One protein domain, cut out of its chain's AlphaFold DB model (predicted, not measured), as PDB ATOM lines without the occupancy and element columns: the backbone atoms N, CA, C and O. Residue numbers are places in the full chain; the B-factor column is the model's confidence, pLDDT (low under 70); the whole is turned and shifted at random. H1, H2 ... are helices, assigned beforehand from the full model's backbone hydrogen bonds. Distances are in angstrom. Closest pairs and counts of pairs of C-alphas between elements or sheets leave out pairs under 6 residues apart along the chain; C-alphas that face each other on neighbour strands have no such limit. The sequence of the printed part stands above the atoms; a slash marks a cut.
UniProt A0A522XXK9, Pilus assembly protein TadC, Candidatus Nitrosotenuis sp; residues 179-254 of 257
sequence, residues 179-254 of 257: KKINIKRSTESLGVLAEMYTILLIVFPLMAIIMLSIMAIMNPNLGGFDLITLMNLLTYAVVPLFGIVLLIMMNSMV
ATOM      1  N   LYS A 179      60.301 -29.253  67.951       84.44
ATOM      2  CA  LYS A 179      59.316 -29.841  67.032       84.44
ATOM      3  C   LYS A 179      58.046 -28.996  66.956       84.44
ATOM      4  O   LYS A 179      57.536 -28.756  65.861       84.44
ATOM      5  N   LYS A 180      57.563 -28.478  68.085       87.62
ATOM      6  CA  LYS A 180      56.407 -27.574  68.148       87.62
ATOM      7  C   LYS A 180      56.663 -26.262  67.407       87.62
ATOM      8  O   LYS A 180      55.793 -25.818  66.657       87.62
ATOM      9  N   ILE A 181      57.847 -25.666  67.560       90.19
ATOM     10  CA  ILE A 181      58.251 -24.463  66.816       90.19
ATOM     11  C   ILE A 181      58.291 -24.753  65.311       90.19
ATOM     12  O   ILE A 181      57.770 -23.963  64.524       90.19
ATOM     13  N   ASN A 182      58.847 -25.894  64.898       86.81
ATOM     14  CA  ASN A 182      58.921 -26.279  63.487       86.81
ATOM     15  C   ASN A 182      57.535 -26.516  62.869       86.81
ATOM     16  O   ASN A 182      57.269 -26.055  61.758       86.81
ATOM     17  N   ILE A 183      56.625 -27.162  63.603       86.94
ATOM     18  CA  ILE A 183      55.226 -27.319  63.185       86.94
ATOM     19  C   ILE A 183      54.561 -25.947  63.049       86.94
ATOM     20  O   ILE A 183      53.926 -25.678  62.033       86.94
ATOM     21  N   LYS A 184      54.752 -25.051  64.024       90.81
ATOM     22  CA  LYS A 184      54.185 -23.697  63.973       90.81
ATOM     23  C   LYS A 184      54.672 -22.921  62.745       90.81
ATOM     24  O   LYS A 184      53.849 -22.377  62.018       90.81
ATOM     25  N   ARG A 185      55.982 -22.932  62.476       89.00
ATOM     26  CA  ARG A 185      56.581 -22.308  61.281       89.00
ATOM     27  C   ARG A 185      56.032 -22.896  59.983       89.00
ATOM     28  O   ARG A 185      55.808 -22.163  59.023       89.00
ATOM     29  N   SER A 186      55.797 -24.208  59.956       87.25
ATOM     30  CA  SER A 186      55.199 -24.884  58.800       87.25
ATOM     31  C   SER A 186      53.766 -24.397  58.567       87.25
ATOM     32  O   SER A 186      53.417 -24.041  57.447       87.25
ATOM     33  N   THR A 187      52.956 -24.286  59.624       89.25
ATOM     34  CA  THR A 187      51.592 -23.737  59.542       89.25
ATOM     35  C   THR A 187      51.581 -22.266  59.123       89.25
ATOM     36  O   THR A 187      50.775 -21.884  58.281       89.25
ATOM     37  N   GLU A 188      52.484 -21.444  59.666       90.88
ATOM     38  CA  GLU A 188      52.645 -20.040  59.259       90.88
ATOM     39  C   GLU A 188      52.998 -19.943  57.762       90.88
ATOM     40  O   GLU A 188      52.383 -19.170  57.031       90.88
ATOM     41  N   SER A 189      53.900 -20.802  57.272       89.31
ATOM     42  CA  SER A 189      54.273 -20.864  55.848       89.31
ATOM     43  C   SER A 189      53.100 -21.281  54.953       89.31
ATOM     44  O   SER A 189      52.880 -20.677  53.903       89.31
ATOM     45  N   LEU A 190      52.303 -22.271  55.375       88.44
ATOM     46  CA  LEU A 190      51.076 -22.667  54.672       88.44
ATOM     47  C   LEU A 190      50.037 -21.534  54.647       88.44
ATOM     48  O   LEU A 190      49.341 -21.373  53.646       88.44
ATOM     49  N   GLY A 191      49.958 -20.729  55.709       90.31
ATOM     50  CA  GLY A 191      49.113 -19.534  55.757       90.31
ATOM     51  C   GLY A 191      49.506 -18.497  54.702       90.31
ATOM     52  O   GLY A 191      48.647 -18.027  53.959       90.31
ATOM     53  N   VAL A 192      50.805 -18.213  54.564       90.38
ATOM     54  CA  VAL A 192      51.323 -17.304  53.525       90.38
ATOM     55  C   VAL A 192      51.039 -17.844  52.117       90.38
ATOM     56  O   VAL A 192      50.659 -17.086  51.227       90.38
ATOM     57  N   LEU A 193      51.166 -19.159  51.897       89.06
ATOM     58  CA  LEU A 193      50.787 -19.773  50.617       89.06
ATOM     59  C   LEU A 193      49.291 -19.610  50.318       89.06
ATOM     60  O   LEU A 193      48.932 -19.333  49.173       89.06
ATOM     61  N   ALA A 194      48.424 -19.768  51.321       89.56
ATOM     62  CA  ALA A 194      46.984 -19.577  51.160       89.56
ATOM     63  C   ALA A 194      46.644 -18.123  50.796       89.56
ATOM     64  O   ALA A 194      45.820 -17.884  49.912       89.56
ATOM     65  N   GLU A 195      47.323 -17.153  51.408       91.44
ATOM     66  CA  GLU A 195      47.189 -15.741  51.045       91.44
ATOM     67  C   GLU A 195      47.617 -15.502  49.589       91.44
ATOM     68  O   GLU A 195      46.834 -14.984  48.786       91.44
ATOM     69  N   MET A 196      48.804 -15.980  49.198       90.69
ATOM     70  CA  MET A 196      49.281 -15.877  47.816       90.69
ATOM     71  C   MET A 196      48.348 -16.564  46.815       90.69
ATOM     72  O   MET A 196      48.145 -16.035  45.724       90.69
ATOM     73  N   TYR A 197      47.746 -17.699  47.175       90.88
ATOM     74  CA  TYR A 197      46.758 -18.384  46.341       90.88
ATOM     75  C   TYR A 197      45.550 -17.484  46.057       90.88
ATOM     76  O   TYR A 197      45.161 -17.326  44.899       90.88
ATOM     77  N   THR A 198      44.986 -16.839  47.084       91.81
ATOM     78  CA  THR A 198      43.845 -15.929  46.887       91.81
ATOM     79  C   THR A 198      44.215 -14.723  46.026       91.81
ATOM     80  O   THR A 198      43.456 -14.351  45.132       91.81
ATOM     81  N   ILE A 199      45.403 -14.145  46.215       92.44
ATOM     82  CA  ILE A 199      45.837 -12.972  45.449       92.44
ATOM     83  C   ILE A 199      46.146 -13.346  43.992       92.44
ATOM     84  O   ILE A 199      45.640 -12.696  43.081       92.44
ATOM     85  N   LEU A 200      46.942 -14.392  43.752       90.81
ATOM     86  CA  LEU A 200      47.450 -14.733  42.418       90.81
ATOM     87  C   LEU A 200      46.445 -15.485  41.540       90.81
ATOM     88  O   LEU A 200      46.439 -15.260  40.333       90.81
ATOM     89  N   LEU A 201      45.614 -16.372  42.104       89.62
ATOM     90  CA  LEU A 201      44.647 -17.146  41.312       89.62
ATOM     91  C   LEU A 201      43.242 -16.551  41.289       89.62
ATOM     92  O   LEU A 201      42.499 -16.844  40.357       89.62
ATOM     93  N   ILE A 202      42.863 -15.737  42.279       90.12
ATOM     94  CA  ILE A 202      41.508 -15.170  42.342       90.12
ATOM     95  C   ILE A 202      41.549 -13.678  42.029       90.12
ATOM     96  O   ILE A 202      40.980 -13.248  41.029       90.12
ATOM     97  N   VAL A 203      42.236 -12.879  42.849       94.12
ATOM     98  CA  VAL A 203      42.168 -11.412  42.748       94.12
ATOM     99  C   VAL A 203      42.845 -10.897  41.477       94.12
ATOM    100  O   VAL A 203      42.245 -10.114  40.745       94.12
ATOM    101  N   PHE A 204      44.069 -11.342  41.185       92.81
ATOM    102  CA  PHE A 204      44.843 -10.877  40.033       92.81
ATOM    103  C   PHE A 204      44.163 -11.186  38.688       92.81
ATOM    104  O   PHE A 204      43.979 -10.249  37.906       92.81
ATOM    105  N   PRO A 205      43.713 -12.426  38.403       91.19
ATOM    106  CA  PRO A 205      43.059 -12.732  37.137       91.19
ATOM    107  C   PRO A 205      41.734 -11.996  36.999       91.19
ATOM    108  O   PRO A 205      41.428 -11.499  35.922       91.19
ATOM    109  N   LEU A 206      40.974 -11.864  38.088       92.44
ATOM    110  CA  LEU A 206      39.689 -11.172  38.076       92.44
ATOM    111  C   LEU A 206      39.874  -9.671  37.809       92.44
ATOM    112  O   LEU A 206      39.199  -9.121  36.940       92.44
ATOM    113  N   MET A 207      40.835  -9.017  38.468       93.19
ATOM    114  CA  MET A 207      41.185  -7.620  38.183       93.19
ATOM    115  C   MET A 207      41.687  -7.432  36.749       93.19
ATOM    116  O   MET A 207      41.265  -6.496  36.071       93.19
ATOM    117  N   ALA A 208      42.543  -8.333  36.260       90.19
ATOM    118  CA  ALA A 208      43.041  -8.281  34.890       90.19
ATOM    119  C   ALA A 208      41.909  -8.454  33.864       90.19
ATOM    120  O   ALA A 208      41.832  -7.689  32.906       90.19
ATOM    121  N   ILE A 209      40.988  -9.396  34.092       89.94
ATOM    122  CA  ILE A 209      39.793  -9.625  33.266       89.94
ATOM    123  C   ILE A 209      38.906  -8.380  33.242       89.94
ATOM    124  O   ILE A 209      38.481  -7.979  32.161       89.94
ATOM    125  N   ILE A 210      38.650  -7.734  34.385       91.69
ATOM    126  CA  ILE A 210      37.844  -6.503  34.441       91.69
ATOM    127  C   ILE A 210      38.517  -5.374  33.653       91.69
ATOM    128  O   ILE A 210      37.872  -4.742  32.818       91.69
ATOM    129  N   MET A 211      39.814  -5.141  33.874       90.38
ATOM    130  CA  MET A 211      40.561  -4.084  33.184       90.38
ATOM    131  C   MET A 211      40.610  -4.309  31.670       90.38
ATOM    132  O   MET A 211      40.344  -3.384  30.902       90.38
ATOM    133  N   LEU A 212      40.886  -5.544  31.236       88.06
ATOM    134  CA  LEU A 212      40.857  -5.914  29.823       88.06
ATOM    135  C   LEU A 212      39.446  -5.774  29.243       88.06
ATOM    136  O   LEU A 212      39.296  -5.245  28.151       88.06
ATOM    137  N   SER A 213      38.401  -6.147  29.982       87.12
ATOM    138  CA  SER A 213      37.016  -5.994  29.513       87.12
ATOM    139  C   SER A 213      36.650  -4.527  29.261       87.12
ATOM    140  O   SER A 213      36.041  -4.214  28.243       87.12
ATOM    141  N   ILE A 214      37.059  -3.612  30.148       89.38
ATOM    142  CA  ILE A 214      36.839  -2.166  29.967       89.38
ATOM    143  C   ILE A 214      37.617  -1.653  28.748       89.38
ATOM    144  O   ILE A 214      37.069  -0.913  27.930       89.38
ATOM    145  N   MET A 215      38.878  -2.067  28.596       85.25
ATOM    146  CA  MET A 215      39.697  -1.682  27.444       85.25
ATOM    147  C   MET A 215      39.123  -2.205  26.126       85.25
ATOM    148  O   MET A 215      39.119  -1.457  25.156       85.25
ATOM    149  N   ALA A 216      38.578  -3.424  26.101       84.19
ATOM    150  CA  ALA A 216      38.020  -4.042  24.896       84.19
ATOM    151  C   ALA A 216      36.834  -3.254  24.326       84.19
ATOM    152  O   ALA A 216      36.642  -3.223  23.113       84.19
ATOM    153  N   ILE A 217      36.072  -2.577  25.193       84.44
ATOM    154  CA  ILE A 217      34.959  -1.708  24.789       84.44
ATOM    155  C   ILE A 217      35.474  -0.427  24.114       84.44
ATOM    156  O   ILE A 217      34.842   0.071  23.185       84.44
ATOM    157  N   MET A 218      36.609   0.117  24.565       83.69
ATOM    158  CA  MET A 218      37.183   1.350  24.011       83.69
ATOM    159  C   MET A 218      38.043   1.099  22.770       83.69
ATOM    160  O   MET A 218      37.969   1.848  21.798       83.69
ATOM    161  N   ASN A 219      38.886   0.069  22.817       78.44
ATOM    162  CA  ASN A 219      39.744  -0.352  21.724       78.44
ATOM    163  C   ASN A 219      39.874  -1.889  21.734       78.44
ATOM    164  O   ASN A 219      40.481  -2.441  22.654       78.44
ATOM    165  N   PRO A 220      39.355  -2.585  20.708       75.38
ATOM    166  CA  PRO A 220      39.408  -4.045  20.626       75.38
ATOM    167  C   PRO A 220      40.822  -4.618  20.480       75.38
ATOM    168  O   PRO A 220      41.032  -5.801  20.742       75.38
ATOM    169  N   ASN A 221      41.796  -3.795  20.077       79.12
ATOM    170  CA  ASN A 221      43.158  -4.233  19.801       79.12
ATOM    171  C   ASN A 221      44.166  -3.533  20.716       79.12
ATOM    172  O   ASN A 221      44.259  -2.305  20.748       79.12
ATOM    173  N   LEU A 222      45.002  -4.326  21.388       70.31
ATOM    174  CA  LEU A 222      46.126  -3.840  22.186       70.31
ATOM    175  C   LEU A 222      47.398  -4.548  21.724       70.31
ATOM    176  O   LEU A 222      47.506  -5.770  21.778       70.31
ATOM    177  N   GLY A 223      48.362  -3.773  21.221       69.19
ATOM    178  CA  GLY A 223      49.672  -4.302  20.820       69.19
ATOM    179  C   GLY A 223      49.651  -5.313  19.663       69.19
ATOM    180  O   GLY A 223      50.572  -6.115  19.562       69.19
ATOM    181  N   GLY A 224      48.622  -5.296  18.805       72.88
ATOM    182  CA  GLY A 224      48.497  -6.204  17.653       72.88
ATOM    183  C   GLY A 224      47.793  -7.534  17.945       72.88
ATOM    184  O   GLY A 224      47.603  -8.321  17.021       72.88
ATOM    185  N   PHE A 225      47.363  -7.763  19.188       75.88
ATOM    186  CA  PHE A 225      46.519  -8.894  19.569       75.88
ATOM    187  C   PHE A 225      45.099  -8.424  19.897       75.88
ATOM    188  O   PHE A 225      44.900  -7.350  20.473       75.88
ATOM    189  N   ASP A 226      44.125  -9.259  19.542       85.56
ATOM    190  CA  ASP A 226      42.732  -9.099  19.951       85.56
ATOM    191  C   ASP A 226      42.609  -9.310  21.471       85.56
ATOM    192  O   ASP A 226      43.142 -10.281  22.025       85.56
ATOM    193  N   LEU A 227      41.918  -8.401  22.165       83.75
ATOM    194  CA  LEU A 227      41.802  -8.444  23.626       83.75
ATOM    195  C   LEU A 227      41.104  -9.704  24.136       83.75
ATOM    196  O   LEU A 227      41.455 -10.204  25.207       83.75
ATOM    197  N   ILE A 228      40.160 -10.250  23.366       83.38
ATOM    198  CA  ILE A 228      39.481 -11.504  23.717       83.38
ATOM    199  C   ILE A 228      40.496 -12.654  23.725       83.38
ATOM    200  O   ILE A 228      40.488 -13.501  24.622       83.38
ATOM    201  N   THR A 229      41.435 -12.647  22.776       85.88
ATOM    202  CA  THR A 229      42.531 -13.622  22.725       85.88
ATOM    203  C   THR A 229      43.455 -13.487  23.940       85.88
ATOM    204  O   THR A 229      43.850 -14.499  24.519       85.88
ATOM    205  N   LEU A 230      43.743 -12.261  24.392       86.38
ATOM    206  CA  LEU A 230      44.558 -12.022  25.589       86.38
ATOM    207  C   LEU A 230      43.852 -12.473  26.883       86.38
ATOM    208  O   LEU A 230      44.489 -13.082  27.743       86.38
ATOM    209  N   MET A 231      42.539 -12.248  27.011       87.94
ATOM    210  CA  MET A 231      41.737 -12.758  28.136       87.94
ATOM    211  C   MET A 231      41.694 -14.291  28.168       87.94
ATOM    212  O   MET A 231      41.839 -14.894  29.236       87.94
ATOM    213  N   ASN A 232      41.531 -14.927  27.004       88.69
ATOM    214  CA  ASN A 232      41.567 -16.383  26.883       88.69
ATOM    215  C   ASN A 232      42.949 -16.938  27.244       88.69
ATOM    216  O   ASN A 232      43.037 -17.907  27.992       88.69
ATOM    217  N   LEU A 233      44.030 -16.301  26.785       90.06
ATOM    218  CA  LEU A 233      45.392 -16.684  27.156       90.06
ATOM    219  C   LEU A 233      45.612 -16.573  28.671       90.06
ATOM    220  O   LEU A 233      46.166 -17.480  29.288       90.06
ATOM    221  N   LEU A 234      45.147 -15.487  29.290       89.31
ATOM    222  CA  LEU A 234      45.269 -15.295  30.731       89.31
ATOM    223  C   LEU A 234      44.531 -16.409  31.493       89.31
ATOM    224  O   LEU A 234      45.102 -17.048  32.375       89.31
ATOM    225  N   THR A 235      43.292 -16.700  31.105       88.81
ATOM    226  CA  THR A 235      42.445 -17.681  31.799       88.81
ATOM    227  C   THR A 235      42.914 -19.120  31.587       88.81
ATOM    228  O   THR A 235      42.961 -19.891  32.541       88.81
ATOM    229  N   TYR A 236      43.279 -19.497  30.359       90.38
ATOM    230  CA  TYR A 236      43.599 -20.887  30.013       90.38
ATOM    231  C   TYR A 236      45.089 -21.231  30.082       90.38
ATOM    232  O   TYR A 236      45.418 -22.408  30.200       90.38
ATOM    233  N   ALA A 237      45.992 -20.249  30.029       90.69
ATOM    234  CA  ALA A 237      47.430 -20.496  30.150       90.69
ATOM    235  C   ALA A 237      47.990 -19.955  31.471       90.69
ATOM    236  O   ALA A 237      48.594 -20.707  32.235       90.69
ATOM    237  N   VAL A 238      47.766 -18.673  31.771       88.06
ATOM    238  CA  VAL A 238      48.432 -18.004  32.902       88.06
ATOM    239  C   VAL A 238      47.907 -18.499  34.254       88.06
ATOM    240  O   VAL A 238      48.709 -18.829  35.128       88.06
ATOM    241  N   VAL A 239      46.586 -18.620  34.436       91.62
ATOM    242  CA  VAL A 239      46.004 -19.105  35.704       91.62
ATOM    243  C   VAL A 239      46.414 -20.553  36.019       91.62
ATOM    244  O   VAL A 239      46.907 -20.791  37.127       91.62
ATOM    245  N   PRO A 240      46.305 -21.525  35.088       91.25
ATOM    246  CA  PRO A 240      46.775 -22.886  35.340       91.25
ATOM    247  C   PRO A 240      48.276 -22.956  35.615       91.25
ATOM    248  O   PRO A 240      48.697 -23.721  36.480       91.25
ATOM    249  N   LEU A 241      49.084 -22.130  34.941       92.44
ATOM    250  CA  LEU A 241      50.524 -22.057  35.187       92.44
ATOM    251  C   LEU A 241      50.826 -21.608  36.622       92.44
ATOM    252  O   LEU A 241      51.601 -22.274  37.309       92.44
ATOM    253  N   PHE A 242      50.177 -20.547  37.114       90.12
ATOM    254  CA  PHE A 242      50.311 -20.133  38.516       90.12
ATOM    255  C   PHE A 242      49.836 -21.214  39.493       90.12
ATOM    256  O   PHE A 242      50.479 -21.434  40.521       90.12
ATOM    257  N   GLY A 243      48.762 -21.933  39.156       90.06
ATOM    258  CA  GLY A 243      48.283 -23.075  39.936       90.06
ATOM    259  C   GLY A 243      49.324 -24.192  40.054       90.06
ATOM    260  O   GLY A 243      49.590 -24.670  41.155       90.06
ATOM    261  N   ILE A 244      49.968 -24.568  38.946       91.81
ATOM    262  CA  ILE A 244      51.029 -25.587  38.930       91.81
ATOM    263  C   ILE A 244      52.224 -25.138  39.776       91.81
ATOM    264  O   ILE A 244      52.731 -25.917  40.584       91.81
ATOM    265  N   VAL A 245      52.658 -23.884  39.630       90.12
ATOM    266  CA  VAL A 245      53.776 -23.331  40.409       90.12
ATOM    267  C   VAL A 245      53.478 -23.392  41.909       90.12
ATOM    268  O   VAL A 245      54.300 -23.893  42.677       90.12
ATOM    269  N   LEU A 246      52.288 -22.958  42.335       88.31
ATOM    270  CA  LEU A 246      51.903 -23.004  43.747       88.31
ATOM    271  C   LEU A 246      51.748 -24.434  44.276       88.31
ATOM    272  O   LEU A 246      52.154 -24.702  45.407       88.31
ATOM    273  N   LEU A 247      51.243 -25.372  43.469       88.81
ATOM    274  CA  LEU A 247      51.187 -26.790  43.843       88.81
ATOM    275  C   LEU A 247      52.582 -27.374  44.101       88.81
ATOM    276  O   LEU A 247      52.778 -28.094  45.082       88.81
ATOM    277  N   ILE A 248      53.562 -27.043  43.255       89.31
ATOM    278  CA  ILE A 248      54.953 -27.484  43.434       89.31
ATOM    279  C   ILE A 248      55.538 -26.895  44.722       89.31
ATOM    280  O   ILE A 248      56.154 -27.624  45.503       89.31
ATOM    281  N   MET A 249      55.312 -25.604  44.980       86.69
ATOM    282  CA  MET A 249      55.774 -24.951  46.209       86.69
ATOM    283  C   MET A 249      55.154 -25.582  47.458       86.69
ATOM    284  O   MET A 249      55.871 -25.881  48.413       86.69
ATOM    285  N   MET A 250      53.847 -25.855  47.438       86.75
ATOM    286  CA  MET A 250      53.146 -26.500  48.548       86.75
ATOM    287  C   MET A 250      53.721 -27.892  48.843       86.75
ATOM    288  O   MET A 250      54.008 -28.209  49.996       86.75
ATOM    289  N   ASN A 251      53.967 -28.703  47.811       85.44
ATOM    290  CA  ASN A 251      54.548 -30.038  47.970       85.44
ATOM    291  C   ASN A 251      55.970 -30.015  48.564       85.44
ATOM    292  O   ASN A 251      56.376 -30.962  49.231       85.44
ATOM    293  N   SER A 252      56.734 -28.940  48.345       82.00
ATOM    294  CA  SER A 252      58.065 -28.785  48.943       82.00
ATOM    295  C   SER A 252      58.027 -28.392  50.423       82.00
ATOM    296  O   SER A 252      59.018 -28.609  51.119       82.00
ATOM    297  N   MET A 253      56.946 -27.767  50.891       75.00
ATOM    298  CA  MET A 253      56.851 -27.226  52.252       75.00
ATOM    299  C   MET A 253      56.135 -28.158  53.224       75.00
ATOM    300  O   MET A 253      56.404 -28.092  54.420       75.00
ATOM    301  N   VAL A 254      55.235 -29.019  52.740       75.19
ATOM    302  CA  VAL A 254      54.581 -30.021  53.587       75.19
ATOM    303  C   VAL A 254      55.628 -31.068  53.990       75.19
ATOM    304  O   VAL A 254      56.119 -31.793  53.119       75.19
TER     305      VAL A 254
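This is residues 179 to 254 of the 257 residues of the protein "Pilus assembly protein TadC" of Candidatus Nitrosotenuis sp (UniProt A0A522XXK9). You are looking at a long helical hairpin: H1 makes the full length, and after a small looped turn the shorter H2 folds back side by side with it, leaving the first part of H1 without a partner. The 76 printed residues hold two named helices, H1 then H2, and no named strand; the class is all helix. The whole is a rod, only just loose and close to extended, with a radius of gyration of the C-alphas of 17.1 A and spans of 57 by 18 by 14 A.

Start with H1, residues 179 to 218, and go on to H2, residues 227 to 253. They touch, with 20 pairs of C-alphas within 8 A; the closest C-alphas are those of Ala 216 and Leu 227, 5.9 A apart. They form a helical hairpin, at a shallow tilt of 3 degrees, opposite ways. O i to N i+4 pairs are within hydrogen-bond range in 33 of 36 cases in H1 and 21 of 23 in H2.

Find C-alpha 179 at (59.316, -29.841, 67.032); from there H1 runs 57.6 A to C-alpha 218. H2 runs 37.4 A from C-alpha 227 to C-alpha 253 at (56.851, -27.226, 52.252).

The C-alphas of Lys 179 and Met 218 are the two farthest apart, 57.6 A. The printed part has no cut, and the link of 8 residues is short; in it, residues 221 to 222 pair antiparallel with 225 to 226. Mean pLDDT of the printed part is 87.3; residue 223 is under 70.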